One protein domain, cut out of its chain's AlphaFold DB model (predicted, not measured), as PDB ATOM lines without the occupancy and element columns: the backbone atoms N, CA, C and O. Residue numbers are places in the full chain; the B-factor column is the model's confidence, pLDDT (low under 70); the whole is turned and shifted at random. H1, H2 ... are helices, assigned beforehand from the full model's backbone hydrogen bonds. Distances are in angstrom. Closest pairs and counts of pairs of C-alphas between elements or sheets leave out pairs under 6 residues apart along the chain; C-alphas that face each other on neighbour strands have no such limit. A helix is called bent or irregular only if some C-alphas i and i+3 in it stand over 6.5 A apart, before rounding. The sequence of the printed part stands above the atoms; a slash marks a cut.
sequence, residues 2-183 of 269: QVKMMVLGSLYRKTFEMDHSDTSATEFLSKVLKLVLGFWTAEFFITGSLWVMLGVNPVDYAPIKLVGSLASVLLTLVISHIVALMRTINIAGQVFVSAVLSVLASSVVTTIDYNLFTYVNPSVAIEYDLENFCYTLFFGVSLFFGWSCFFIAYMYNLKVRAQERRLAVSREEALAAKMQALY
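Overview. This is residues 2 to 183 of the 269 residues of the protein "His_kinase domain-containing protein" of Ensifer sp. LC14 (UniProt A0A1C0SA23). H5, a very long helix, forms an up-and-down bundle with H3 and H4 and then runs on beyond it as a free arm, residues 163 to 183, which adds much of the length. H2 packs on H3 as a further long helix of the body, and the short H1 crosses the beginning of H2. The printed part has 182 residues with five named helices, H1 to H5 in chain order, and no named strand; its class is all helix. The whole is loose, with a radius of gyration of the C-alphas of 22.1 A, and spans 88 by 34 by 28 A.

Along the chain. H5 holds residues 130 to 183 and is 79.0 A long, from C-alpha 130 at (481.048, 411.511, 453.780) to C-alpha 183 at (467.251, 383.142, 526.203). H4, residues 91 to 120, is 42.4 A long. H3, residues 58 to 85, is 39.1 A long, with a kink of 31 degrees near residue 65; it is only just irregular, C-alphas 60 and 63 being 7.0 A apart. H2, residues 22 to 53, is 47.0 A long. H1, residues 2 to 16, begins at C-alpha 2, (447.989, 396.602, 478.268), and is 20.4 A long.

Arrangement. H5 touches H4 with residues 133 to 152 alone, the closest C-alphas being those of Ser 106 and Gly 140, 4.9 A apart. These two form a hairpin, opposite ways at a steep tilt of 36 degrees, only just past shallow. Residues 144 to 155 of H5 touch residues 76 to 84 of H3, closest at the C-alphas of Ser 80 and Ser 148, 6.9 A; the tilt is steep, 39 degrees, the same way. H3 is the hub, touching the four other helices. It forms a hairpin with H4, a shallow tilt of 23 degrees, opposite ways; the closest C-alphas, of Gly 68 and Asp 113, are 6.0 A apart. H2 and H3 form another hairpin, opposite ways at a shallow tilt of 34 degrees, only just short of steep, closest at the C-alphas of Val 52 and Pro 58, 6.1 A. H2 and H5 are near each other, with 8 pairs of C-alphas within 10 A. Residues 22 to 29 of H2 touch H1, closest at the C-alphas of Gly 9 and Ala 25, 5.1 A; at 72 degrees the two are only just about perpendicular. H1 only just touches H3, with 3 pairs of C-alphas within 8 A, the closest those of Thr 15 and Leu 85, 7.1 A. H1 is apart from H4 and H5, and H2 is apart from H4. In H1, H2, H4 and H5 every backbone O i to N i+4 pair is within hydrogen-bond range; in H3, 22 of 24 are.

Size, cuts and confidence. The two C-alphas farthest apart, those of Ser 123 and Tyr 183, are 88.5 A apart. Without the free residues 163 to 183 the body spans 58 by 33 by 24 A. The printed part has no cut. The links H1 to H2, H2 to H3 and H3 to H4 are tight, and H4 to H5 is short. The mean pLDDT of the printed part is 82.7; residues 2 to 25, residues 121 to 128 and residue 183 are under 70.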
ATOM      1  N   GLN A   2     447.933 397.456 477.063       38.97
ATOM      2  CA  GLN A   2     447.989 396.602 478.268       38.97
ATOM      3  C   GLN A   2     448.564 395.187 478.040       38.97
ATOM      4  O   GLN A   2     449.432 394.762 478.795       38.97
ATOM      5  N   VAL A   3     448.186 394.489 476.959       47.94
ATOM      6  CA  VAL A   3     448.690 393.124 476.670       47.94
ATOM      7  C   VAL A   3     450.209 393.098 476.428       47.94
ATOM      8  O   VAL A   3     450.907 392.230 476.945       47.94
ATOM      9  N   LYS A   4     450.764 394.093 475.717       53.50
ATOM     10  CA  LYS A   4     452.220 394.208 475.495       53.50
ATOM     11  C   LYS A   4     452.986 394.529 476.787       53.50
ATOM     12  O   LYS A   4     454.068 393.984 476.984       53.50
ATOM     13  N   MET A   5     452.423 395.354 477.679       50.69
ATOM     14  CA  MET A   5     453.017 395.611 479.002       50.69
ATOM     15  C   MET A   5     453.002 394.363 479.893       50.69
ATOM     16  O   MET A   5     453.949 394.147 480.642       50.69
ATOM     17  N   MET A   6     451.978 393.514 479.772       51.50
ATOM     18  CA  MET A   6     451.867 392.267 480.532       51.50
ATOM     19  C   MET A   6     452.911 391.227 480.088       51.50
ATOM     20  O   MET A   6     453.578 390.623 480.929       51.50
ATOM     21  N   VAL A   7     453.135 391.082 478.775       57.12
ATOM     22  CA  VAL A   7     454.165 390.179 478.226       57.12
ATOM     23  C   VAL A   7     455.576 390.658 478.591       57.12
ATOM     24  O   VAL A   7     456.350 389.867 479.136       57.12
ATOM     25  N   LEU A   8     455.895 391.947 478.391       56.34
ATOM     26  CA  LEU A   8     457.191 392.511 478.806       56.34
ATOM     27  C   LEU A   8     457.397 392.416 480.324       56.34
ATOM     28  O   LEU A   8     458.497 392.101 480.772       56.34
ATOM     29  N   GLY A   9     456.343 392.640 481.112       56.97
ATOM     30  CA  GLY A   9     456.373 392.507 482.566       56.97
ATOM     31  C   GLY A   9     456.663 391.076 483.023       56.97
ATOM     32  O   GLY A   9     457.431 390.882 483.962       56.97
ATOM     33  N   SER A  10     456.120 390.059 482.345       55.31
ATOM     34  CA  SER A  10     456.428 388.650 482.646       55.31
ATOM     35  C   SER A  10     457.896 388.292 482.364       55.31
ATOM     36  O   SER A  10     458.530 387.611 483.174       55.31
ATOM     37  N   LEU A  11     458.472 388.828 481.277       58.16
ATOM     38  CA  LEU A  11     459.884 388.643 480.934       58.16
ATOM     39  C   LEU A  11     460.798 389.345 481.941       58.16
ATOM     40  O   LEU A  11     461.736 388.732 482.450       58.16
ATOM     41  N   TYR A  12     460.507 390.604 482.279       58.62
ATOM     42  CA  TYR A  12     461.284 391.345 483.274       58.62
ATOM     43  C   TYR A  12     461.173 390.730 484.669       58.62
ATOM     44  O   TYR A  12     462.163 390.735 485.386       58.62
ATOM     45  N   ARG A  13     460.037 390.122 485.030       60.69
ATOM     46  CA  ARG A  13     459.854 389.404 486.303       60.69
ATOM     47  C   ARG A  13     460.723 388.154 486.404       60.69
ATOM     48  O   ARG A  13     461.449 387.995 487.379       60.69
ATOM     49  N   LYS A  14     460.676 387.291 485.379       58.12
ATOM     50  CA  LYS A  14     461.498 386.070 485.306       58.12
ATOM     51  C   LYS A  14     462.985 386.401 485.272       58.12
ATOM     52  O   LYS A  14     463.810 385.651 485.780       58.12
ATOM     53  N   THR A  15     463.303 387.558 484.704       54.75
ATOM     54  CA  THR A  15     464.623 388.144 484.799       54.75
ATOM     55  C   THR A  15     464.819 388.587 486.259       54.75
ATOM     56  O   THR A  15     465.454 387.888 487.027       54.75
ATOM     57  N   PHE A  16     464.294 389.689 486.761       56.28
ATOM     58  CA  PHE A  16     464.774 390.336 487.992       56.28
ATOM     59  C   PHE A  16     464.650 389.642 489.366       56.28
ATOM     60  O   PHE A  16     465.095 390.263 490.328       56.28
ATOM     61  N   GLU A  17     464.101 388.426 489.503       57.47
ATOM     62  CA  GLU A  17     463.705 387.873 490.823       57.47
ATOM     63  C   GLU A  17     462.943 388.924 491.657       57.47
ATOM     64  O   GLU A  17     463.100 389.035 492.876       57.47
ATOM     65  N   MET A  18     462.184 389.780 490.968       55.97
ATOM     66  CA  MET A  18     461.352 390.786 491.604       55.97
ATOM     67  C   MET A  18     460.239 390.061 492.355       55.97
ATOM     68  O   MET A  18     459.686 389.081 491.851       55.97
ATOM     69  N   ASP A  19     459.953 390.559 493.557       51.53
ATOM     70  CA  ASP A  19     458.915 390.060 494.455       51.53
ATOM     71  C   ASP A  19     457.600 389.796 493.699       51.53
ATOM     72  O   ASP A  19     457.272 390.515 492.751       51.53
ATOM     73  N   HIS A  20     456.857 388.763 494.103       53.19
ATOM     74  CA  HIS A  20     455.770 388.129 493.338       53.19
ATOM     75  C   HIS A  20     454.587 389.050 492.963       53.19
ATOM     76  O   HIS A  20     453.664 388.609 492.276       53.19
ATOM     77  N   SER A  21     454.610 390.328 493.349       52.97
ATOM     78  CA  SER A  21     453.598 391.315 492.981       52.97
ATOM     79  C   SER A  21     453.750 391.798 491.527       52.97
ATOM     80  O   SER A  21     454.781 392.338 491.119       52.97
ATOM     81  N   ASP A  22     452.671 391.667 490.742       52.66
ATOM     82  CA  ASP A  22     452.520 392.222 489.380       52.66
ATOM     83  C   ASP A  22     452.855 393.726 489.292       52.66
ATOM     84  O   ASP A  22     453.249 394.243 488.238       52.66
ATOM     85  N   THR A  23     452.731 394.429 490.417       55.06
ATOM     86  CA  THR A  23     452.972 395.862 490.569       55.06
ATOM     87  C   THR A  23     454.442 396.238 490.354       55.06
ATOM     88  O   THR A  23     454.717 397.262 489.738       55.06
ATOM     89  N   SER A  24     455.403 395.405 490.771       67.62
ATOM     90  CA  SER A  24     456.832 395.768 490.712       67.62
ATOM     91  C   SER A  24     457.389 395.800 489.280       67.62
ATOM     92  O   SER A  24     458.096 396.735 488.893       67.62
ATOM     93  N   ALA A  25     457.024 394.815 488.454       67.94
ATOM     94  CA  ALA A  25     457.505 394.701 487.077       67.94
ATOM     95  C   ALA A  25     456.868 395.750 486.152       67.94
ATOM     96  O   ALA A  25     457.534 396.310 485.277       67.94
ATOM     97  N   THR A  26     455.580 396.035 486.352       74.56
ATOM     98  CA  THR A  26     454.863 397.075 485.599       74.56
ATOM     99  C   THR A  26     455.348 398.474 485.975       74.56
ATOM    100  O   THR A  26     455.529 399.314 485.091       74.56
ATOM    101  N   GLU A  27     455.648 398.713 487.253       81.12
ATOM    102  CA  GLU A  27     456.247 399.963 487.720       81.12
ATOM    103  C   GLU A  27     457.662 400.160 487.156       81.12
ATOM    104  O   GLU A  27     457.989 401.248 486.676       81.12
ATOM    105  N   PHE A  28     458.484 399.106 487.138       80.19
ATOM    106  CA  PHE A  28     459.808 399.144 486.517       80.19
ATOM    107  C   PHE A  28     459.723 399.476 485.022       80.19
ATOM    108  O   PHE A  28     460.381 400.408 484.556       80.19
ATOM    109  N   LEU A  29     458.867 398.774 484.272       80.69
ATOM    110  CA  LEU A  29     458.680 399.025 482.842       80.69
ATOM    111  C   LEU A  29     458.191 400.456 482.576       80.69
ATOM    112  O   LEU A  29     458.668 401.111 481.652       80.69
ATOM    113  N   SER A  30     457.276 400.959 483.407       86.25
ATOM    114  CA  SER A  30     456.791 402.341 483.343       86.25
ATOM    115  C   SER A  30     457.918 403.352 483.572       86.25
ATOM    116  O   SER A  30     458.024 404.327 482.828       86.25
ATOM    117  N   LYS A  31     458.805 403.108 484.548       88.00
ATOM    118  CA  LYS A  31     459.983 403.955 484.799       88.00
ATOM    119  C   LYS A  31     460.933 403.966 483.602       88.00
ATOM    120  O   LYS A  31     461.310 405.048 483.164       88.00
ATOM    121  N   VAL A  32     461.261 402.801 483.037       88.38
ATOM    122  CA  VAL A  32     462.127 402.704 481.847       88.38
ATOM    123  C   VAL A  32     461.509 403.436 480.660       88.38
ATOM    124  O   VAL A  32     462.181 404.253 480.038       88.38
ATOM    125  N   LEU A  33     460.221 403.210 480.379       91.19
ATOM    126  CA  LEU A  33     459.519 403.872 479.280       91.19
ATOM    127  C   LEU A  33     459.544 405.399 479.433       91.19
ATOM    128  O   LEU A  33     459.876 406.101 478.483       91.19
ATOM    129  N   LYS A  34     459.237 405.919 480.629       92.69
ATOM    130  CA  LYS A  34     459.288 407.362 480.917       92.69
ATOM    131  C   LYS A  34     460.690 407.934 480.720       92.69
ATOM    132  O   LYS A  34     460.817 409.036 480.199       92.69
ATOM    133  N   LEU A  35     461.724 407.194 481.115       93.25
ATOM    134  CA  LEU A  35     463.114 407.630 480.995       93.25
ATOM    135  C   LEU A  35     463.559 407.663 479.523       93.25
ATOM    136  O   LEU A  35     464.149 408.651 479.100       93.25
ATOM    137  N   VAL A  36     463.196 406.647 478.727       94.06
ATOM    138  CA  VAL A  36     463.469 406.606 477.275       94.06
ATOM    139  C   VAL A  36     462.745 407.739 476.557       94.06
ATOM    140  O   VAL A  36     463.355 408.468 475.780       94.06
ATOM    141  N   LEU A  37     461.446 407.905 476.826       94.19
ATOM    142  CA  LEU A  37     460.645 408.966 476.219       94.19
ATOM    143  C   LEU A  37     461.180 410.346 476.608       94.19
ATOM    144  O   LEU A  37     461.317 411.200 475.739       94.19
ATOM    145  N   GLY A  38     461.527 410.556 477.879       95.19
ATOM    146  CA  GLY A  38     462.115 411.808 478.354       95.19
ATOM    147  C   GLY A  38     463.451 412.125 477.681       95.19
ATOM    148  O   GLY A  38     463.645 413.250 477.229       95.19
ATOM    149  N   PHE A  39     464.335 411.132 477.551       95.62
ATOM    150  CA  PHE A  39     465.632 411.280 476.887       95.62
ATOM    151  C   PHE A  39     465.489 411.696 475.420       95.62
ATOM    152  O   PHE A  39     466.046 412.716 475.021       95.62
ATOM    153  N   TRP A  40     464.689 410.969 474.636       95.00
ATOM    154  CA  TRP A  40     464.500 411.287 473.217       95.00
ATOM    155  C   TRP A  40     463.656 412.539 472.983       95.00
ATOM    156  O   TRP A  40     463.853 413.222 471.988       95.00
ATOM    157  N   THR A  41     462.755 412.891 473.905       94.00
ATOM    158  CA  THR A  41     462.048 414.179 473.845       94.00
ATOM    159  C   THR A  41     463.028 415.332 474.052       94.00
ATOM    160  O   THR A  41     463.003 416.300 473.298       94.00
ATOM    161  N   ALA A  42     463.917 415.227 475.044       94.38
ATOM    162  CA  ALA A  42     464.946 416.235 475.273       94.38
ATOM    163  C   ALA A  42     465.889 416.351 474.067       94.38
ATOM    164  O   ALA A  42     466.120 417.458 473.591       94.38
ATOM    165  N   GLU A  43     466.363 415.222 473.535       93.50
ATOM    166  CA  GLU A  43     467.178 415.183 472.315       93.50
ATOM    167  C   GLU A  43     466.452 415.857 471.140       93.50
ATOM    168  O   GLU A  43     467.014 416.765 470.527       93.50
ATOM    169  N   PHE A  44     465.173 415.534 470.913       92.62
ATOM    170  CA  PHE A  44     464.363 416.131 469.852       92.62
ATOM    171  C   PHE A  44     464.289 417.661 469.957       92.62
ATOM    172  O   PHE A  44     464.381 418.356 468.945       92.62
ATOM    173  N   PHE A  45     464.156 418.223 471.156       92.19
ATOM    174  CA  PHE A  45     464.157 419.679 471.311       92.19
ATOM    175  C   PHE A  45     465.558 420.284 471.184       92.19
ATOM    176  O   PHE A  45     465.699 421.315 470.532       92.19
ATOM    177  N   ILE A  46     466.589 419.638 471.737       91.56
ATOM    178  CA  ILE A  46     467.978 420.125 471.711       91.56
ATOM    179  C   ILE A  46     468.517 420.184 470.283       91.56
ATOM    180  O   ILE A  46     468.990 421.224 469.836       91.56
ATOM    181  N   THR A  47     468.433 419.088 469.532       87.12
ATOM    182  CA  THR A  47     468.911 419.102 468.146       87.12
ATOM    183  C   THR A  47     467.959 419.911 467.262       87.12
ATOM    184  O   THR A  47     468.354 420.417 466.224       87.12
ATOM    185  N   GLY A  48     466.697 420.093 467.668       86.56
ATOM    186  CA  GLY A  48     465.694 420.829 466.893       86.56
ATOM    187  C   GLY A  48     465.964 422.325 466.934       86.56
ATOM    188  O   GLY A  48     465.958 422.980 465.897       86.56
ATOM    189  N   SER A  49     466.278 422.846 468.121       87.31
ATOM    190  CA  SER A  49     466.701 424.233 468.287       87.31
ATOM    191  C   SER A  49     468.019 424.519 467.568       87.31
ATOM    192  O   SER A  49     468.153 425.590 466.984       87.31
ATOM    193  N   LEU A  50     468.950 423.556 467.531       85.38
ATOM    194  CA  LEU A  50     470.195 423.681 466.772       85.38
ATOM    195  C   LEU A  50     469.934 423.908 465.273       85.38
ATOM    196  O   LEU A  50     470.470 424.850 464.698       85.38
ATOM    197  N   TRP A  51     469.072 423.102 464.648       81.31
ATOM    198  CA  TRP A  51     468.727 423.266 463.229       81.31
ATOM    199  C   TRP A  51     468.020 424.596 462.932       81.31
ATOM    200  O   TRP A  51     468.287 425.219 461.906       81.31
ATOM    201  N   VAL A  52     467.184 425.083 463.856       84.81
ATOM    202  CA  VAL A  52     466.572 426.419 463.751       84.81
ATOM    203  C   VAL A  52     467.630 427.525 463.813       84.81
ATOM    204  O   VAL A  52     467.567 428.473 463.035       84.81
ATOM    205  N   MET A  53     468.632 427.403 464.693       83.38
ATOM    206  CA  MET A  53     469.753 428.354 464.761       83.38
ATOM    207  C   MET A  53     470.599 428.363 463.484       83.38
ATOM    208  O   MET A  53     471.150 429.401 463.127       83.38
ATOM    209  N   LEU A  54     470.669 427.232 462.779       81.19
ATOM    210  CA  LEU A  54     471.331 427.104 461.479       81.19
ATOM    211  C   LEU A  54     470.480 427.629 460.306       81.19
ATOM    212  O   LEU A  54     470.901 427.536 459.157       81.19
ATOM    213  N   GLY A  55     469.304 428.206 460.577       77.31
ATOM    214  CA  GLY A  55     468.454 428.849 459.573       77.31
ATOM    215  C   GLY A  55     467.513 427.902 458.826       77.31
ATOM    216  O   GLY A  55     466.909 428.313 457.836       77.31
ATOM    217  N   VAL A  56     467.358 426.654 459.281       78.50
ATOM    218  CA  VAL A  56     466.413 425.699 458.685       78.50
ATOM    219  C   VAL A  56     465.009 425.924 459.240       78.50
ATOM    220  O   VAL A  56     464.806 426.021 460.452       78.50
ATOM    221  N   ASN A  57     464.016 425.974 458.346       81.25
ATOM    222  CA  ASN A  57     462.617 426.109 458.737       81.25
ATOM    223  C   ASN A  57     462.175 424.901 459.585       81.25
ATOM    224  O   ASN A  57     462.227 423.760 459.117       81.25
ATOM    225  N   PRO A  58     461.673 425.122 460.812       79.62
ATOM    226  CA  PRO A  58     461.305 424.028 461.707       79.62
ATOM    227  C   PRO A  58     460.127 423.203 461.184       79.62
ATOM    228  O   PRO A  58     460.037 422.016 461.483       79.62
ATOM    229  N   VAL A  59     459.229 423.812 460.405       81.88
ATOM    230  CA  VAL A  59     458.032 423.143 459.874       81.88
ATOM    231  C   VAL A  59     458.400 422.074 458.842       81.88
ATOM    232  O   VAL A  59     457.801 421.001 458.849       81.88
ATOM    233  N   ASP A  60     459.421 422.329 458.023       77.81
ATOM    234  CA  ASP A  60     459.836 421.419 456.951       77.81
ATOM    235  C   ASP A  60     460.659 420.242 457.496       77.81
ATOM    236  O   ASP A  60     460.543 419.109 457.029       77.81
ATOM    237  N   TYR A  61     461.467 420.489 458.533       79.00
ATOM    238  CA  TYR A  61     462.349 419.479 459.123       79.00
ATOM    239  C   TYR A  61     461.680 418.633 460.225       79.00
ATOM    240  O   TYR A  61     462.062 417.480 460.448       79.00
ATOM    241  N   ALA A  62     460.656 419.157 460.911       82.81
ATOM    242  CA  ALA A  62     460.015 418.468 462.037       82.81
ATOM    243  C   ALA A  62     459.443 417.071 461.707       82.81
ATOM    244  O   ALA A  62     459.643 416.167 462.525       82.81
ATOM    245  N   PRO A  63     458.770 416.828 460.561       85.88
ATOM    246  CA  PRO A  63     458.234 415.504 460.236       85.88
ATOM    247  C   PRO A  63     459.324 414.447 460.036       85.88
ATOM    248  O   PRO A  63     459.204 413.340 460.561       85.88
ATOM    249  N   ILE A  64     460.403 414.797 459.324       84.06
ATOM    250  CA  ILE A  64     461.555 413.913 459.076       84.06
ATOM    251  C   ILE A  64     462.169 413.499 460.410       84.06
ATOM    252  O   ILE A  64     462.324 412.314 460.714       84.06
ATOM    253  N   LYS A  65     462.415 414.498 461.255       85.44
ATOM    254  CA  LYS A  65     462.995 414.289 462.567       85.44
ATOM    255  C   LYS A  65     462.116 413.437 463.476       85.44
ATOM    256  O   LYS A  65     462.624 412.579 464.190       85.44
ATOM    257  N   LEU A  66     460.799 413.645 463.453       89.94
ATOM    258  CA  LEU A  66     459.867 412.872 464.271       89.94
ATOM    259  C   LEU A  66     459.955 411.375 463.948       89.94
ATOM    260  O   LEU A  66     459.972 410.551 464.862       89.94
ATOM    261  N   VAL A  67     460.059 411.022 462.664       90.56
ATOM    262  CA  VAL A  67     460.252 409.631 462.226       90.56
ATOM    263  C   VAL A  67     461.579 409.076 462.750       90.56
ATOM    264  O   VAL A  67     461.591 407.983 463.324       90.56
ATOM    265  N   GLY A  68     462.668 409.841 462.627       89.25
ATOM    266  CA  GLY A  68     463.979 409.479 463.172       89.25
ATOM    267  C   GLY A  68     463.943 409.241 464.685       89.25
ATOM    268  O   GLY A  68     464.365 408.188 465.161       89.25
ATOM    269  N   SER A  69     463.347 410.155 465.454       91.00
ATOM    270  CA  SER A  69     463.228 410.026 466.910       91.00
ATOM    271  C   SER A  69     462.343 408.849 467.332       91.00
ATOM    272  O   SER A  69     462.660 408.169 468.307       91.00
ATOM    273  N   LEU A  70     461.265 408.545 466.602       93.50
ATOM    274  CA  LEU A  70     460.448 407.354 466.866       93.50
ATOM    275  C   LEU A  70     461.231 406.058 466.613       93.50
ATOM    276  O   LEU A  70     461.155 405.133 467.428       93.50
ATOM    277  N   ALA A  71     462.009 405.995 465.528       93.56
ATOM    278  CA  ALA A  71     462.894 404.865 465.251       93.56
ATOM    279  C   ALA A  71     463.946 404.700 466.360       93.56
ATOM    280  O   ALA A  71     464.152 403.592 466.866       93.56
ATOM    281  N   SER A  72     464.533 405.807 466.808       94.06
ATOM    282  CA  SER A  72     465.492 405.836 467.908       94.06
ATOM    283  C   SER A  72     464.901 405.340 469.230       94.06
ATOM    284  O   SER A  72     465.502 404.486 469.878       94.06
ATOM    285  N   VAL A  73     463.689 405.771 469.602       94.88
ATOM    286  CA  VAL A  73     462.980 405.273 470.797       94.88
ATOM    287  C   VAL A  73     462.807 403.754 470.742       94.88
ATOM    288  O   VAL A  73     463.075 403.061 471.728       94.88
ATOM    289  N   LEU A  74     462.380 403.219 469.594       94.38
ATOM    290  CA  LEU A  74     462.197 401.778 469.415       94.38
ATOM    291  C   LEU A  74     463.521 401.020 469.553       94.38
ATOM    292  O   LEU A  74     463.587 400.042 470.298       94.38
ATOM    293  N   LEU A  75     464.581 401.492 468.893       94.44
ATOM    294  CA  LEU A  75     465.911 400.888 468.977       94.44
ATOM    295  C   LEU A  75     466.463 400.935 470.404       94.44
ATOM    296  O   LEU A  75     466.964 399.927 470.896       94.44
ATOM    297  N   THR A  76     466.295 402.045 471.122       95.50
ATOM    298  CA  THR A  76     466.705 402.159 472.527       95.50
ATOM    299  C   THR A  76     465.975 401.165 473.427       95.50
ATOM    300  O   THR A  76     466.599 400.572 474.310       95.50
ATOM    301  N   LEU A  77     464.676 400.937 473.213       92.69
ATOM    302  CA  LEU A  77     463.925 399.922 473.959       92.69
ATOM    303  C   LEU A  77     464.435 398.510 473.657       92.69
ATOM    304  O   LEU A  77     464.581 397.713 474.582       92.69
ATOM    305  N   VAL A  78     464.753 398.213 472.393       92.62
ATOM    306  CA  VAL A  78     465.338 396.926 471.987       92.62
ATOM    307  C   VAL A  78     466.709 396.722 472.632       92.62
ATOM    308  O   VAL A  78     466.935 395.681 473.247       92.62
ATOM    309  N   ILE A  79     467.597 397.720 472.580       93.06
ATOM    310  CA  ILE A  79     468.916 397.666 473.227       93.06
ATOM    311  C   ILE A  79     468.758 397.451 474.734       93.06
ATOM    312  O   ILE A  79     469.360 396.537 475.293       93.06
ATOM    313  N   SER A  80     467.900 398.235 475.390       91.31
ATOM    314  CA  SER A  80     467.648 398.123 476.835       91.31
ATOM    315  C   SER A  80     467.101 396.744 477.211       91.31
ATOM    316  O   SER A  80     467.447 396.194 478.257       91.31
ATOM    317  N   HIS A  81     466.282 396.150 476.343       88.38
ATOM    318  CA  HIS A  81     465.790 394.792 476.527       88.38
ATOM    319  C   HIS A  81     466.914 393.755 476.411       88.38
ATOM    320  O   HIS A  81     467.061 392.921 477.301       88.38
ATOM    321  N   ILE A  82     467.750 393.835 475.372       89.94
ATOM    322  CA  ILE A  82     468.887 392.921 475.174       89.94
ATOM    323  C   ILE A  82     469.877 393.024 476.342       89.94
ATOM    324  O   ILE A  82     470.284 392.008 476.903       89.94
ATOM    325  N   VAL A  83     470.211 394.242 476.776       90.19
ATOM    326  CA  VAL A  83     471.076 394.480 477.945       90.19
ATOM    327  C   VAL A  83     470.474 393.875 479.214       90.19
ATOM    328  O   VAL A  83     471.189 393.237 479.989       90.19
ATOM    329  N   ALA A  84     469.159 393.997 479.414       86.38
ATOM    330  CA  ALA A  84     468.486 393.364 480.545       86.38
ATOM    331  C   ALA A  84     468.539 391.828 480.488       86.38
ATOM    332  O   ALA A  84     468.672 391.199 481.537       86.38
ATOM    333  N   LEU A  85     468.497 391.211 479.300       85.56
ATOM    334  CA  LEU A  85     468.666 389.759 479.144       85.56
ATOM    335  C   LEU A  85     470.095 389.303 479.478       85.56
ATOM    336  O   LEU A  85     470.286 388.246 480.075       85.56
ATOM    337  N   MET A  86     471.100 390.123 479.168       86.25
ATOM    338  CA  MET A  86     472.521 389.832 479.412       86.25
ATOM    339  C   MET A  86     472.990 390.118 480.847       86.25
ATOM    340  O   MET A  86     474.188 390.076 481.134       86.25
ATOM    341  N   ARG A  87     472.075 390.392 481.783       80.00
ATOM    342  CA  ARG A  87     472.410 390.838 483.148       80.00
ATOM    343  C   ARG A  87     473.194 389.825 484.003       80.00
ATOM    344  O   ARG A  87     473.662 390.177 485.084       80.00
ATOM    345  N   THR A  88     473.304 388.573 483.556       78.62
ATOM    346  CA  THR A  88     474.108 387.512 484.192       78.62
ATOM    347  C   THR A  88     475.568 387.506 483.736       78.62
ATOM    348  O   THR A  88     476.415 386.973 484.446       78.62
ATOM    349  N   ILE A  89     475.866 388.103 482.580       86.81
ATOM    350  CA  ILE A  89     477.224 388.256 482.047       86.81
ATOM    351  C   ILE A  89     477.959 389.343 482.852       86.81
ATOM    352  O   ILE A  89     477.334 390.177 483.513       86.81
ATOM    353  N   ASN A  90     479.294 389.344 482.814       90.75
ATOM    354  CA  ASN A  90     480.100 390.416 483.393       90.75
ATOM    355  C   ASN A  90     479.794 391.788 482.749       90.75
ATOM    356  O   ASN A  90     479.320 391.890 481.617       90.75
ATOM    357  N   ILE A  91     480.105 392.864 483.479       90.31
ATOM    358  CA  ILE A  91     479.853 394.242 483.022       90.31
ATOM    359  C   ILE A  91     480.613 394.531 481.718       90.31
ATOM    360  O   ILE A  91     480.058 395.143 480.811       90.31
ATOM    361  N   ALA A  92     481.847 394.033 481.581       92.00
ATOM    362  CA  ALA A  92     482.648 394.215 480.371       92.00
ATOM    363  C   ALA A  92     481.965 393.640 479.115       92.00
ATOM    364  O   ALA A  92     481.908 394.311 478.089       92.00
ATOM    365  N   GLY A  93     481.389 392.435 479.205       92.06
ATOM    366  CA  GLY A  93     480.645 391.827 478.102       92.06
ATOM    367  C   GLY A  93     479.379 392.608 477.752       92.06
ATOM    368  O   GLY A  93     479.094 392.818 476.576       92.06
ATOM    369  N   GLN A  94     478.654 393.117 478.755       91.50
ATOM    370  CA  GLN A  94     477.481 393.971 478.523       91.50
ATOM    371  C   GLN A  94     477.850 395.270 477.805       91.50
ATOM    372  O   GLN A  94     477.158 395.662 476.865       91.50
ATOM    373  N   VAL A  95     478.939 395.924 478.219       94.31
ATOM    374  CA  VAL A  95     479.433 397.155 477.584       94.31
ATOM    375  C   VAL A  95     479.867 396.884 476.146       94.31
ATOM    376  O   VAL A  95     479.494 397.641 475.254       94.31
ATOM    377  N   PHE A  96     480.578 395.781 475.896       95.38
ATOM    378  CA  PHE A  96     481.012 395.409 474.549       95.38
ATOM    379  C   PHE A  96     479.830 395.183 473.600       95.38
ATOM    380  O   PHE A  96     479.771 395.785 472.529       95.38
ATOM    381  N   VAL A  97     478.843 394.375 474.004       94.19
ATOM    382  CA  VAL A  97     477.648 394.144 473.176       94.19
ATOM    383  C   VAL A  97     476.865 395.442 472.982       94.19
ATOM    384  O   VAL A  97     476.399 395.716 471.878       94.19
ATOM    385  N   SER A  98     476.769 396.283 474.014       94.88
ATOM    386  CA  SER A  98     476.110 397.589 473.909       94.88
ATOM    387  C   SER A  98     476.814 398.522 472.923       94.88
ATOM    388  O   SER A  98     476.137 399.231 472.183       94.88
ATOM    389  N   ALA A  99     478.148 398.508 472.865       95.94
ATOM    390  CA  ALA A  99     478.911 399.279 471.885       95.94
ATOM    391  C   ALA A  99     478.585 398.830 470.453       95.94
ATOM    392  O   ALA A  99     478.252 399.661 469.611       95.94
ATOM    393  N   VAL A 100     478.577 397.516 470.199       96.69
ATOM    394  CA  VAL A 100     478.220 396.956 468.884       96.69
ATOM    395  C   VAL A 100     476.783 397.319 468.502       96.69
ATOM    396  O   VAL A 100     476.538 397.813 467.403       96.69
ATOM    397  N   LEU A 101     475.828 397.139 469.418       96.12
ATOM    398  CA  LEU A 101     474.428 397.497 469.178       96.12
ATOM    399  C   LEU A 101     474.238 399.000 468.936       96.12
ATOM    400  O   LEU A 101     473.384 399.369 468.137       96.12
ATOM    401  N   SER A 102     475.033 399.855 469.583       96.69
ATOM    402  CA  SER A 102     474.983 401.310 469.387       96.69
ATOM    403  C   SER A 102     475.450 401.708 467.988       96.69
ATOM    404  O   SER A 102     474.814 402.547 467.354       96.69
ATOM    405  N   VAL A 103     476.504 401.064 467.470       96.81
ATOM    406  CA  VAL A 103     476.965 401.250 466.082       96.81
ATOM    407  C   VAL A 103     475.893 400.822 465.086       96.81
ATOM    408  O   VAL A 103     475.570 401.576 464.169       96.81
ATOM    409  N   LEU A 104     475.288 399.650 465.288       96.62
ATOM    410  CA  LEU A 104     474.231 399.150 464.408       96.62
ATOM    411  C   LEU A 104     472.983 400.040 464.444       96.62
ATOM    412  O   LEU A 104     472.465 400.412 463.394       96.62
ATOM    413  N   ALA A 105     472.523 400.421 465.637       95.62
ATOM    414  CA  ALA A 105     471.363 401.292 465.801       95.62
ATOM    415  C   ALA A 105     471.596 402.666 465.170       95.62
ATOM    416  O   ALA A 105     470.742 403.144 464.426       95.62
ATOM    417  N   SER A 106     472.768 403.264 465.394       95.56
ATOM    418  CA  SER A 106     473.108 404.538 464.766       95.56
ATOM    419  C   SER A 106     473.167 404.423 463.248       95.56
ATOM    420  O   SER A 106     472.620 405.276 462.566       95.56
ATOM    421  N   SER A 107     473.756 403.351 462.712       93.62
ATOM    422  CA  SER A 107     473.822 403.129 461.261       93.62
ATOM    423  C   SER A 107     472.426 403.081 460.636       93.62
ATOM    424  O   SER A 107     472.189 403.691 459.594       93.62
ATOM    425  N   VAL A 108     471.478 402.406 461.296       94.06
ATOM    426  CA  VAL A 108     470.076 402.346 460.859       94.06
ATOM    427  C   VAL A 108     469.429 403.731 460.891       94.06
ATOM    428  O   VAL A 108     468.837 404.138 459.895       94.06
ATOM    429  N   VAL A 109     469.559 404.472 461.996       92.69
ATOM    430  CA  VAL A 109     468.936 405.801 462.138       92.69
ATOM    431  C   VAL A 109     469.525 406.801 461.149       92.69
ATOM    432  O   VAL A 109     468.763 407.474 460.467       92.69
ATOM    433  N   THR A 110     470.851 406.856 461.004       91.00
ATOM    434  CA  THR A 110     471.520 407.742 460.040       91.00
ATOM    435  C   THR A 110     471.108 407.416 458.605       91.00
ATOM    436  O   THR A 110     470.876 408.322 457.813       91.00
ATOM    437  N   THR A 111     470.948 406.132 458.266       89.25
ATOM    438  CA  THR A 111     470.460 405.730 456.936       89.25
ATOM    439  C   THR A 111     469.013 406.176 456.712       89.25
ATOM    440  O   THR A 111     468.690 406.660 455.629       89.25
ATOM    441  N   ILE A 112     468.140 406.033 457.714       89.00
ATOM    442  CA  ILE A 112     466.741 406.486 457.644       89.00
ATOM    443  C   ILE A 112     466.675 408.006 457.476       89.00
ATOM    444  O   ILE A 112     465.973 408.478 456.586       89.00
ATOM    445  N   ASP A 113     467.412 408.746 458.305       85.69
ATOM    446  CA  ASP A 113     467.462 410.209 458.290       85.69
ATOM    447  C   ASP A 113     467.927 410.724 456.923       85.69
ATOM    448  O   ASP A 113     467.226 411.512 456.289       85.69
ATOM    449  N   TYR A 114     469.023 410.161 456.402       83.56
ATOM    450  CA  TYR A 114     469.542 410.474 455.074       83.56
ATOM    451  C   TYR A 114     468.505 410.232 453.969       83.56
ATOM    452  O   TYR A 114     468.197 411.137 453.194       83.56
ATOM    453  N   ASN A 115     467.919 409.028 453.914       83.69
ATOM    454  CA  ASN A 115     466.946 408.689 452.876       83.69
ATOM    455  C   ASN A 115     465.716 409.605 452.945       83.69
ATOM    456  O   ASN A 115     465.292 410.128 451.915       83.69
ATOM    457  N   LEU A 116     465.148 409.833 454.136       83.19
ATOM    458  CA  LEU A 116     463.997 410.730 454.279       83.19
ATOM    459  C   LEU A 116     464.329 412.155 453.836       83.19
ATOM    460  O   LEU A 116     463.513 412.778 453.159       83.19
ATOM    461  N   PHE A 117     465.506 412.662 454.202       78.50
ATOM    462  CA  PHE A 117     465.916 414.012 453.839       78.50
ATOM    463  C   PHE A 117     466.013 414.179 452.314       78.50
ATOM    464  O   PHE A 117     465.456 415.134 451.771       78.50
ATOM    465  N   THR A 118     466.611 413.208 451.612       76.38
ATOM    466  CA  THR A 118     466.703 413.199 450.142       76.38
ATOM    467  C   THR A 118     465.335 413.109 449.457       76.38
ATOM    468  O   THR A 118     465.105 413.797 448.465       76.38
ATOM    469  N   TYR A 119     464.413 412.281 449.963       77.94
ATOM    470  CA  TYR A 119     463.085 412.120 449.352       77.94
ATOM    471  C   TYR A 119     462.166 413.332 449.561       77.94
ATOM    472  O   TYR A 119     461.376 413.653 448.674       77.94
ATOM    473  N   VAL A 120     462.225 413.978 450.730       74.69
ATOM    474  CA  VAL A 120     461.279 415.040 451.113       74.69
ATOM    475  C   VAL A 120     461.714 416.418 450.619       74.69
ATOM    476  O   VAL A 120     460.854 417.213 450.247       74.69
ATOM    477  N   ASN A 121     463.019 416.701 450.548       67.12
ATOM    478  CA  ASN A 121     463.536 417.994 450.087       67.12
ATOM    479  C   ASN A 121     464.515 417.843 448.907       67.12
ATOM    480  O   ASN A 121     465.715 418.072 449.069       67.12
ATOM    481  N   PRO A 122     464.023 417.535 447.688       59.59
ATOM    482  CA  PRO A 122     464.882 417.373 446.510       59.59
ATOM    483  C   PRO A 122     465.663 418.645 446.135       59.59
ATOM    484  O   PRO A 122     466.698 418.563 445.483       59.59
ATOM    485  N   SER A 123     465.170 419.826 446.530       55.22
ATOM    486  CA  SER A 123     465.778 421.135 446.248       55.22
ATOM    487  C   SER A 123     466.930 421.513 447.183       55.22
ATOM    488  O   SER A 123     467.668 422.445 446.881       55.22
ATOM    489  N   VAL A 124     467.085 420.808 448.307       59.25
ATOM    490  CA  VAL A 124     468.199 420.947 449.262       59.25
ATOM    491  C   VAL A 124     468.940 419.614 449.316       59.25
ATOM    492  O   VAL A 124     469.270 419.120 450.389       59.25
ATOM    493  N   ALA A 125     469.138 418.974 448.161       54.28
ATOM    494  CA  ALA A 125     469.932 417.760 448.081       54.28
ATOM    495  C   ALA A 125     471.348 418.079 448.579       54.28
ATOM    496  O   ALA A 125     472.170 418.620 447.845       54.28
ATOM    497  N   ILE A 126     471.602 417.799 449.858       58.38
ATOM    498  CA  ILE A 126     472.941 417.801 450.429       58.38
ATOM    499  C   ILE A 126     473.699 416.769 449.598       58.38
ATOM    500  O   ILE A 126     473.301 415.599 449.548       58.38
ATOM    501  N   GLU A 127     474.725 417.213 448.870       59.56
ATOM    502  CA  GLU A 127     475.631 416.297 448.180       59.56
ATOM    503  C   GLU A 127     476.130 415.255 449.186       59.56
ATOM    504  O   GLU A 127     476.224 415.546 450.376       59.56
ATOM    505  N   TYR A 128     476.382 414.024 448.729       59.84
ATOM    506  CA  TYR A 128     476.767 412.887 449.573       59.84
ATOM    507  C   TYR A 128     478.129 413.145 450.238       59.84
ATOM    508  O   TYR A 128     479.159 412.627 449.816       59.84
ATOM    509  N   ASP A 129     478.140 413.984 451.264       74.81
ATOM    510  CA  ASP A 129     479.340 414.376 451.959       74.81
ATOM    511  C   ASP A 129     479.588 413.362 453.069       74.81
ATOM    512  O   ASP A 129     478.847 413.259 454.055       74.81
ATOM    513  N   LEU A 130     480.625 412.553 452.855       79.75
ATOM    514  CA  LEU A 130     481.048 411.511 453.780       79.75
ATOM    515  C   LEU A 130     481.286 412.088 455.185       79.75
ATOM    516  O   LEU A 130     481.066 411.385 456.173       79.75
ATOM    517  N   GLU A 131     481.679 413.360 455.276       84.94
ATOM    518  CA  GLU A 131     481.887 414.083 456.527       84.94
ATOM    519  C   GLU A 131     480.594 414.198 457.351       84.94
ATOM    520  O   GLU A 131     480.543 413.726 458.491       84.94
ATOM    521  N   ASN A 132     479.516 414.727 456.765       80.50
ATOM    522  CA  ASN A 132     478.218 414.858 457.435       80.50
ATOM    523  C   ASN A 132     477.631 413.498 457.844       80.50
ATOM    524  O   ASN A 132     477.090 413.356 458.945       80.50
ATOM    525  N   PHE A 133     477.791 412.471 457.002       83.38
ATOM    526  CA  PHE A 133     477.383 411.109 457.354       83.38
ATOM    527  C   PHE A 133     478.146 410.594 458.582       83.38
ATOM    528  O   PHE A 133     477.534 410.067 459.515       83.38
ATOM    529  N   CYS A 134     479.471 410.773 458.610       89.12
ATOM    530  CA  CYS A 134     480.296 410.371 459.745       89.12
ATOM    531  C   CYS A 134     479.893 411.117 461.018       89.12
ATOM    532  O   CYS A 134     479.750 410.481 462.061       89.12
ATOM    533  N   TYR A 135     479.656 412.430 460.957       89.06
ATOM    534  CA  TYR A 135     479.239 413.198 462.130       89.06
ATOM    535  C   TYR A 135     477.912 412.710 462.708       89.06
ATOM    536  O   TYR A 135     477.837 412.438 463.909       89.06
ATOM    537  N   THR A 136     476.894 412.523 461.867       87.62
ATOM    538  CA  THR A 136     475.583 412.026 462.309       87.62
ATOM    539  C   THR A 136     475.681 410.606 462.866       87.62
ATOM    540  O   THR A 136     475.060 410.297 463.886       87.62
ATOM    541  N   LEU A 137     476.507 409.750 462.252       91.81
ATOM    542  CA  LEU A 137     476.785 408.405 462.747       91.81
ATOM    543  C   LEU A 137     477.462 408.447 464.126       91.81
ATOM    544  O   LEU A 137     476.971 407.846 465.073       91.81
ATOM    545  N   PHE A 138     478.577 409.161 464.284       94.88
ATOM    546  CA  PHE A 138     479.298 409.208 465.560       94.88
ATOM    547  C   PHE A 138     478.466 409.849 466.673       94.88
ATOM    548  O   PHE A 138     478.485 409.367 467.809       94.88
ATOM    549  N   PHE A 139     477.694 410.886 466.345       92.94
ATOM    550  CA  PHE A 139     476.751 411.492 467.275       92.94
ATOM    551  C   PHE A 139     475.713 410.469 467.753       92.94
ATOM    552  O   PHE A 139     475.581 410.259 468.961       92.94
ATOM    553  N   GLY A 140     475.054 409.750 466.839       93.62
ATOM    554  CA  GLY A 140     474.088 408.711 467.199       93.62
ATOM    555  C   GLY A 140     474.712 407.578 468.021       93.62
ATOM    556  O   GLY A 140     474.157 407.192 469.053       93.62
ATOM    557  N   VAL A 141     475.907 407.103 467.647       96.62
ATOM    558  CA  VAL A 141     476.658 406.096 468.418       96.62
ATOM    559  C   VAL A 141     476.891 406.574 469.846       96.62
ATOM    560  O   VAL A 141     476.646 405.815 470.784       96.62
ATOM    561  N   SER A 142     477.314 407.828 470.025       96.19
ATOM    562  CA  SER A 142     477.560 408.398 471.352       96.19
ATOM    563  C   SER A 142     476.292 408.443 472.214       96.19
ATOM    564  O   SER A 142     476.352 408.105 473.397       96.19
ATOM    565  N   LEU A 143     475.132 408.761 471.625       95.75
ATOM    566  CA  LEU A 143     473.850 408.810 472.332       95.75
ATOM    567  C   LEU A 143     473.369 407.415 472.748       95.75
ATOM    568  O   LEU A 143     473.027 407.205 473.914       95.75
ATOM    569  N   PHE A 144     473.373 406.446 471.827       96.88
ATOM    570  CA  PHE A 144     472.966 405.070 472.134       96.88
ATOM    571  C   PHE A 144     473.918 404.402 473.130       96.88
ATOM    572  O   PHE A 144     473.470 403.704 474.047       96.88
ATOM    573  N   PHE A 145     475.221 404.647 472.997       96.94
ATOM    574  CA  PHE A 145     476.213 404.103 473.915       96.94
ATOM    575  C   PHE A 145     476.109 404.754 475.296       96.94
ATOM    576  O   PHE A 145     476.080 404.049 476.306       96.94
ATOM    577  N   GLY A 146     475.959 406.080 475.350       96.25
ATOM    578  CA  GLY A 146     475.727 406.828 476.585       96.25
ATOM    579  C   GLY A 146     474.478 406.349 477.323       96.25
ATOM    580  O   GLY A 146     474.541 406.056 478.520       96.25
ATOM    581  N   TRP A 147     473.366 406.167 476.600       95.69
ATOM    582  CA  TRP A 147     472.152 405.559 477.146       95.69
ATOM    583  C   TRP A 147     472.411 404.156 477.700       95.69
ATOM    584  O   TRP A 147     471.981 403.833 478.806       95.69
ATOM    585  N   SER A 148     473.123 403.312 476.949       95.12
ATOM    586  CA  SER A 148     473.395 401.931 477.352       95.12
ATOM    587  C   SER A 148     474.225 401.870 478.633       95.12
ATOM    588  O   SER A 148     473.874 401.139 479.557       95.12
ATOM    589  N   CYS A 149     475.274 402.687 478.734       95.31
ATOM    590  CA  CYS A 149     476.081 402.824 479.947       95.31
ATOM    591  C   CYS A 149     475.238 403.291 481.139       95.31
ATOM    592  O   CYS A 149     475.311 402.698 482.218       95.31
ATOM    593  N   PHE A 150     474.392 404.305 480.937       95.44
ATOM    594  CA  PHE A 150     473.460 404.775 481.959       95.44
ATOM    595  C   PHE A 150     472.500 403.663 482.409       95.44
ATOM    596  O   PHE A 150     472.315 403.442 483.606       95.44
ATOM    597  N   PHE A 151     471.927 402.917 481.464       93.00
ATOM    598  CA  PHE A 151     470.992 401.837 481.754       93.00
ATOM    599  C   PHE A 151     471.663 400.681 482.509       93.00
ATOM    600  O   PHE A 151     471.107 400.191 483.493       93.00
ATOM    601  N   ILE A 152     472.881 400.287 482.121       91.94
ATOM    602  CA  ILE A 152     473.686 399.288 482.847       91.94
ATOM    603  C   ILE A 152     473.942 399.752 484.286       91.94
ATOM    604  O   ILE A 152     473.720 398.989 485.229       91.94
ATOM    605  N   ALA A 153     474.356 401.007 484.478       93.12
ATOM    606  CA  ALA A 153     474.599 401.568 485.806       93.12
ATOM    607  C   ALA A 153     473.324 401.583 486.669       93.12
ATOM    608  O   ALA A 153     473.355 401.183 487.836       93.12
ATOM    609  N   TYR A 154     472.187 401.973 486.087       90.50
ATOM    610  CA  TYR A 154     470.884 401.945 486.752       90.50
ATOM    611  C   TYR A 154     470.497 400.527 487.200       90.50
ATOM    612  O   TYR A 154     470.124 400.308 488.355       90.50
ATOM    613  N   MET A 155     470.657 399.543 486.314       86.88
ATOM    614  CA  MET A 155     470.387 398.128 486.590       86.88
ATOM    615  C   MET A 155     471.284 397.578 487.705       86.88
ATOM    616  O   MET A 155     470.814 396.853 488.586       86.88
ATOM    617  N   TYR A 156     472.566 397.947 487.700       88.44
ATOM    618  CA  TYR A 156     473.506 397.556 488.745       88.44
ATOM    619  C   TYR A 156     473.137 398.172 490.099       88.44
ATOM    620  O   TYR A 156     473.147 397.472 491.110       88.44
ATOM    621  N   ASN A 157     472.719 399.443 490.130       88.62
ATOM    622  CA  ASN A 157     472.266 400.092 491.360       88.62
ATOM    623  C   ASN A 157     471.054 399.375 491.978       88.62
ATOM    624  O   ASN A 157     471.026 399.143 493.186       88.62
ATOM    625  N   LEU A 158     470.085 398.957 491.156       85.12
ATOM    626  CA  LEU A 158     468.938 398.172 491.623       85.12
ATOM    627  C   LEU A 158     469.359 396.811 492.188       85.12
ATOM    628  O   LEU A 158     468.844 396.394 493.227       85.12
ATOM    629  N   LYS A 159     470.315 396.138 491.537       83.75
ATOM    630  CA  LYS A 159     470.859 394.859 492.008       83.75
ATOM    631  C   LYS A 159     471.528 395.002 493.377       83.75
ATOM    632  O   LYS A 159     471.244 394.204 494.266       83.75
ATOM    633  N   VAL A 160     472.363 396.025 493.558       86.50
ATOM    634  CA  VAL A 160     473.050 396.295 494.831       86.50
ATOM    635  C   VAL A 160     472.042 396.575 495.946       86.50
ATOM    636  O   VAL A 160     472.090 395.917 496.979       86.50
ATOM    637  N   ARG A 161     471.052 397.448 495.713       83.88
ATOM    638  CA  ARG A 161     470.005 397.745 496.711       83.88
ATOM    639  C   ARG A 161     469.210 396.505 497.123       83.88
ATOM    640  O   ARG A 161     468.869 396.339 498.293       83.88
ATOM    641  N   ALA A 162     468.902 395.624 496.169       82.25
ATOM    642  CA  ALA A 162     468.216 394.369 496.462       82.25
ATOM    643  C   ALA A 162     469.085 393.433 497.320       82.25
ATOM    644  O   ALA A 162     468.579 392.819 498.260       82.25
ATOM    645  N   GLN A 163     470.390 393.354 497.038       82.88
ATOM    646  CA  GLN A 163     471.341 392.574 497.834       82.88
ATOM    647  C   GLN A 163     471.504 393.131 499.252       82.88
ATOM    648  O   GLN A 163     471.466 392.361 500.207       82.88
ATOM    649  N   GLU A 164     471.615 394.451 499.407       86.25
ATOM    650  CA  GLU A 164     471.693 395.113 500.715       86.25
ATOM    651  C   GLU A 164     470.454 394.834 501.567       86.25
ATOM    652  O   GLU A 164     470.578 394.490 502.742       86.25
ATOM    653  N   ARG A 165     469.255 394.905 500.972       84.69
ATOM    654  CA  ARG A 165     468.011 394.576 501.677       84.69
ATOM    655  C   ARG A 165     467.976 393.109 502.112       84.69
ATOM    656  O   ARG A 165     467.630 392.838 503.257       84.69
ATOM    657  N   ARG A 166     468.365 392.167 501.240       84.19
ATOM    658  CA  ARG A 166     468.442 390.733 501.592       84.19
ATOM    659  C   ARG A 166     469.448 390.483 502.722       84.19
ATOM    660  O   ARG A 166     469.159 389.725 503.643       84.19
ATOM    661  N   LEU A 167     470.600 391.154 502.685       91.00
ATOM    662  CA  LEU A 167     471.616 391.073 503.737       91.00
ATOM    663  C   LEU A 167     471.099 391.630 505.071       91.00
ATOM    664  O   LEU A 167     471.363 391.042 506.116       91.00
ATOM    665  N   ALA A 168     470.377 392.753 505.044       88.88
ATOM    666  CA  ALA A 168     469.801 393.360 506.239       88.88
ATOM    667  C   ALA A 168     468.793 392.422 506.919       88.88
ATOM    668  O   ALA A 168     468.921 392.178 508.115       88.88
ATOM    669  N   VAL A 169     467.878 391.828 506.144       91.19
ATOM    670  CA  VAL A 169     466.902 390.847 506.652       91.19
ATOM    671  C   VAL A 169     467.608 389.624 507.242       91.19
ATOM    672  O   VAL A 169     467.353 389.253 508.381       91.19
ATOM    673  N   SER A 170     468.583 389.051 506.528       90.38
ATOM    674  CA  SER A 170     469.343 387.897 507.030       90.38
ATOM    675  C   SER A 170     470.109 388.205 508.327       90.38
ATOM    676  O   SER A 170     470.212 387.351 509.209       90.38
ATOM    677  N   ARG A 171     470.635 389.428 508.480       90.75
ATOM    678  CA  ARG A 171     471.290 389.871 509.722       90.75
ATOM    679  C   ARG A 171     470.306 390.003 510.877       90.75
ATOM    680  O   ARG A 171     470.660 389.636 511.995       90.75
ATOM    681  N   GLU A 172     469.115 390.527 510.618       91.50
ATOM    682  CA  GLU A 172     468.052 390.652 511.616       91.50
ATOM    683  C   GLU A 172     467.602 389.274 512.114       91.50
ATOM    684  O   GLU A 172     467.597 389.028 513.319       91.50
ATOM    685  N   GLU A 173     467.347 388.337 511.198       90.44
ATOM    686  CA  GLU A 173     467.004 386.949 511.529       90.44
ATOM    687  C   GLU A 173     468.116 386.260 512.334       90.44
ATOM    688  O   GLU A 173     467.852 385.607 513.346       90.44
ATOM    689  N   ALA A 174     469.381 386.449 511.941       89.44
ATOM    690  CA  ALA A 174     470.523 385.900 512.669       89.44
ATOM    691  C   ALA A 174     470.658 386.495 514.080       89.44
ATOM    692  O   ALA A 174     471.015 385.783 515.022       89.44
ATOM    693  N   LEU A 175     470.379 387.792 514.251       85.69
ATOM    694  CA  LEU A 175     470.386 388.443 515.560       85.69
ATOM    695  C   LEU A 175     469.248 387.914 516.441       85.69
ATOM    696  O   LEU A 175     469.490 387.583 517.601       85.69
ATOM    697  N   ALA A 176     468.041 387.782 515.888       84.50
ATOM    698  CA  ALA A 176     466.889 387.230 516.592       84.50
ATOM    699  C   ALA A 176     467.151 385.789 517.057       84.50
ATOM    700  O   ALA A 176     466.917 385.462 518.221       84.50
ATOM    701  N   ALA A 177     467.733 384.949 516.196       79.69
ATOM    702  CA  ALA A 177     468.120 383.583 516.546       79.69
ATOM    703  C   ALA A 177     469.188 383.543 517.653       79.69
ATOM    704  O   ALA A 177     469.079 382.747 518.586       79.69
ATOM    705  N   LYS A 178     470.194 384.430 517.601       79.00
ATOM    706  CA  LYS A 178     471.201 384.564 518.669       79.00
ATOM    707  C   LYS A 178     470.573 384.981 519.994       79.00
ATOM    708  O   LYS A 178     470.886 384.387 521.022       79.00
ATOM    709  N   MET A 179     469.673 385.965 519.980       80.81
ATOM    710  CA  MET A 179     468.935 386.371 521.177       80.81
ATOM    711  C   MET A 179     468.124 385.204 521.738       80.81
ATOM    712  O   MET A 179     468.199 384.928 522.930       80.81
ATOM    713  N   GLN A 180     467.406 384.469 520.888       76.00
ATOM    714  CA  GLN A 180     466.622 383.314 521.315       76.00
ATOM    715  C   GLN A 180     467.500 382.194 521.897       76.00
ATOM    716  O   GLN A 180     467.143 381.601 522.912       76.00
ATOM    717  N   ALA A 181     468.672 381.936 521.313       77.38
ATOM    718  CA  ALA A 181     469.641 380.989 521.860       77.38
ATOM    719  C   ALA A 181     470.148 381.423 523.248       77.38
ATOM    720  O   ALA A 181     470.201 380.595 524.156       77.38
ATOM    721  N   LEU A 182     470.448 382.714 523.445       73.69
ATOM    722  CA  LEU A 182     470.812 383.263 524.759       73.69
ATOM    723  C   LEU A 182     469.672 383.114 525.775       73.69
ATOM    724  O   LEU A 182     469.910 382.692 526.907       73.69
ATOM    725  N   TYR A 183     468.428 383.384 525.366       67.50
ATOM    726  CA  TYR A 183     467.251 383.142 526.203       67.50
ATOM    727  C   TYR A 183     467.121 381.668 526.610       67.50
ATOM    728  O   TYR A 183     466.805 381.392 527.763       67.50
TER     729      TYR A 183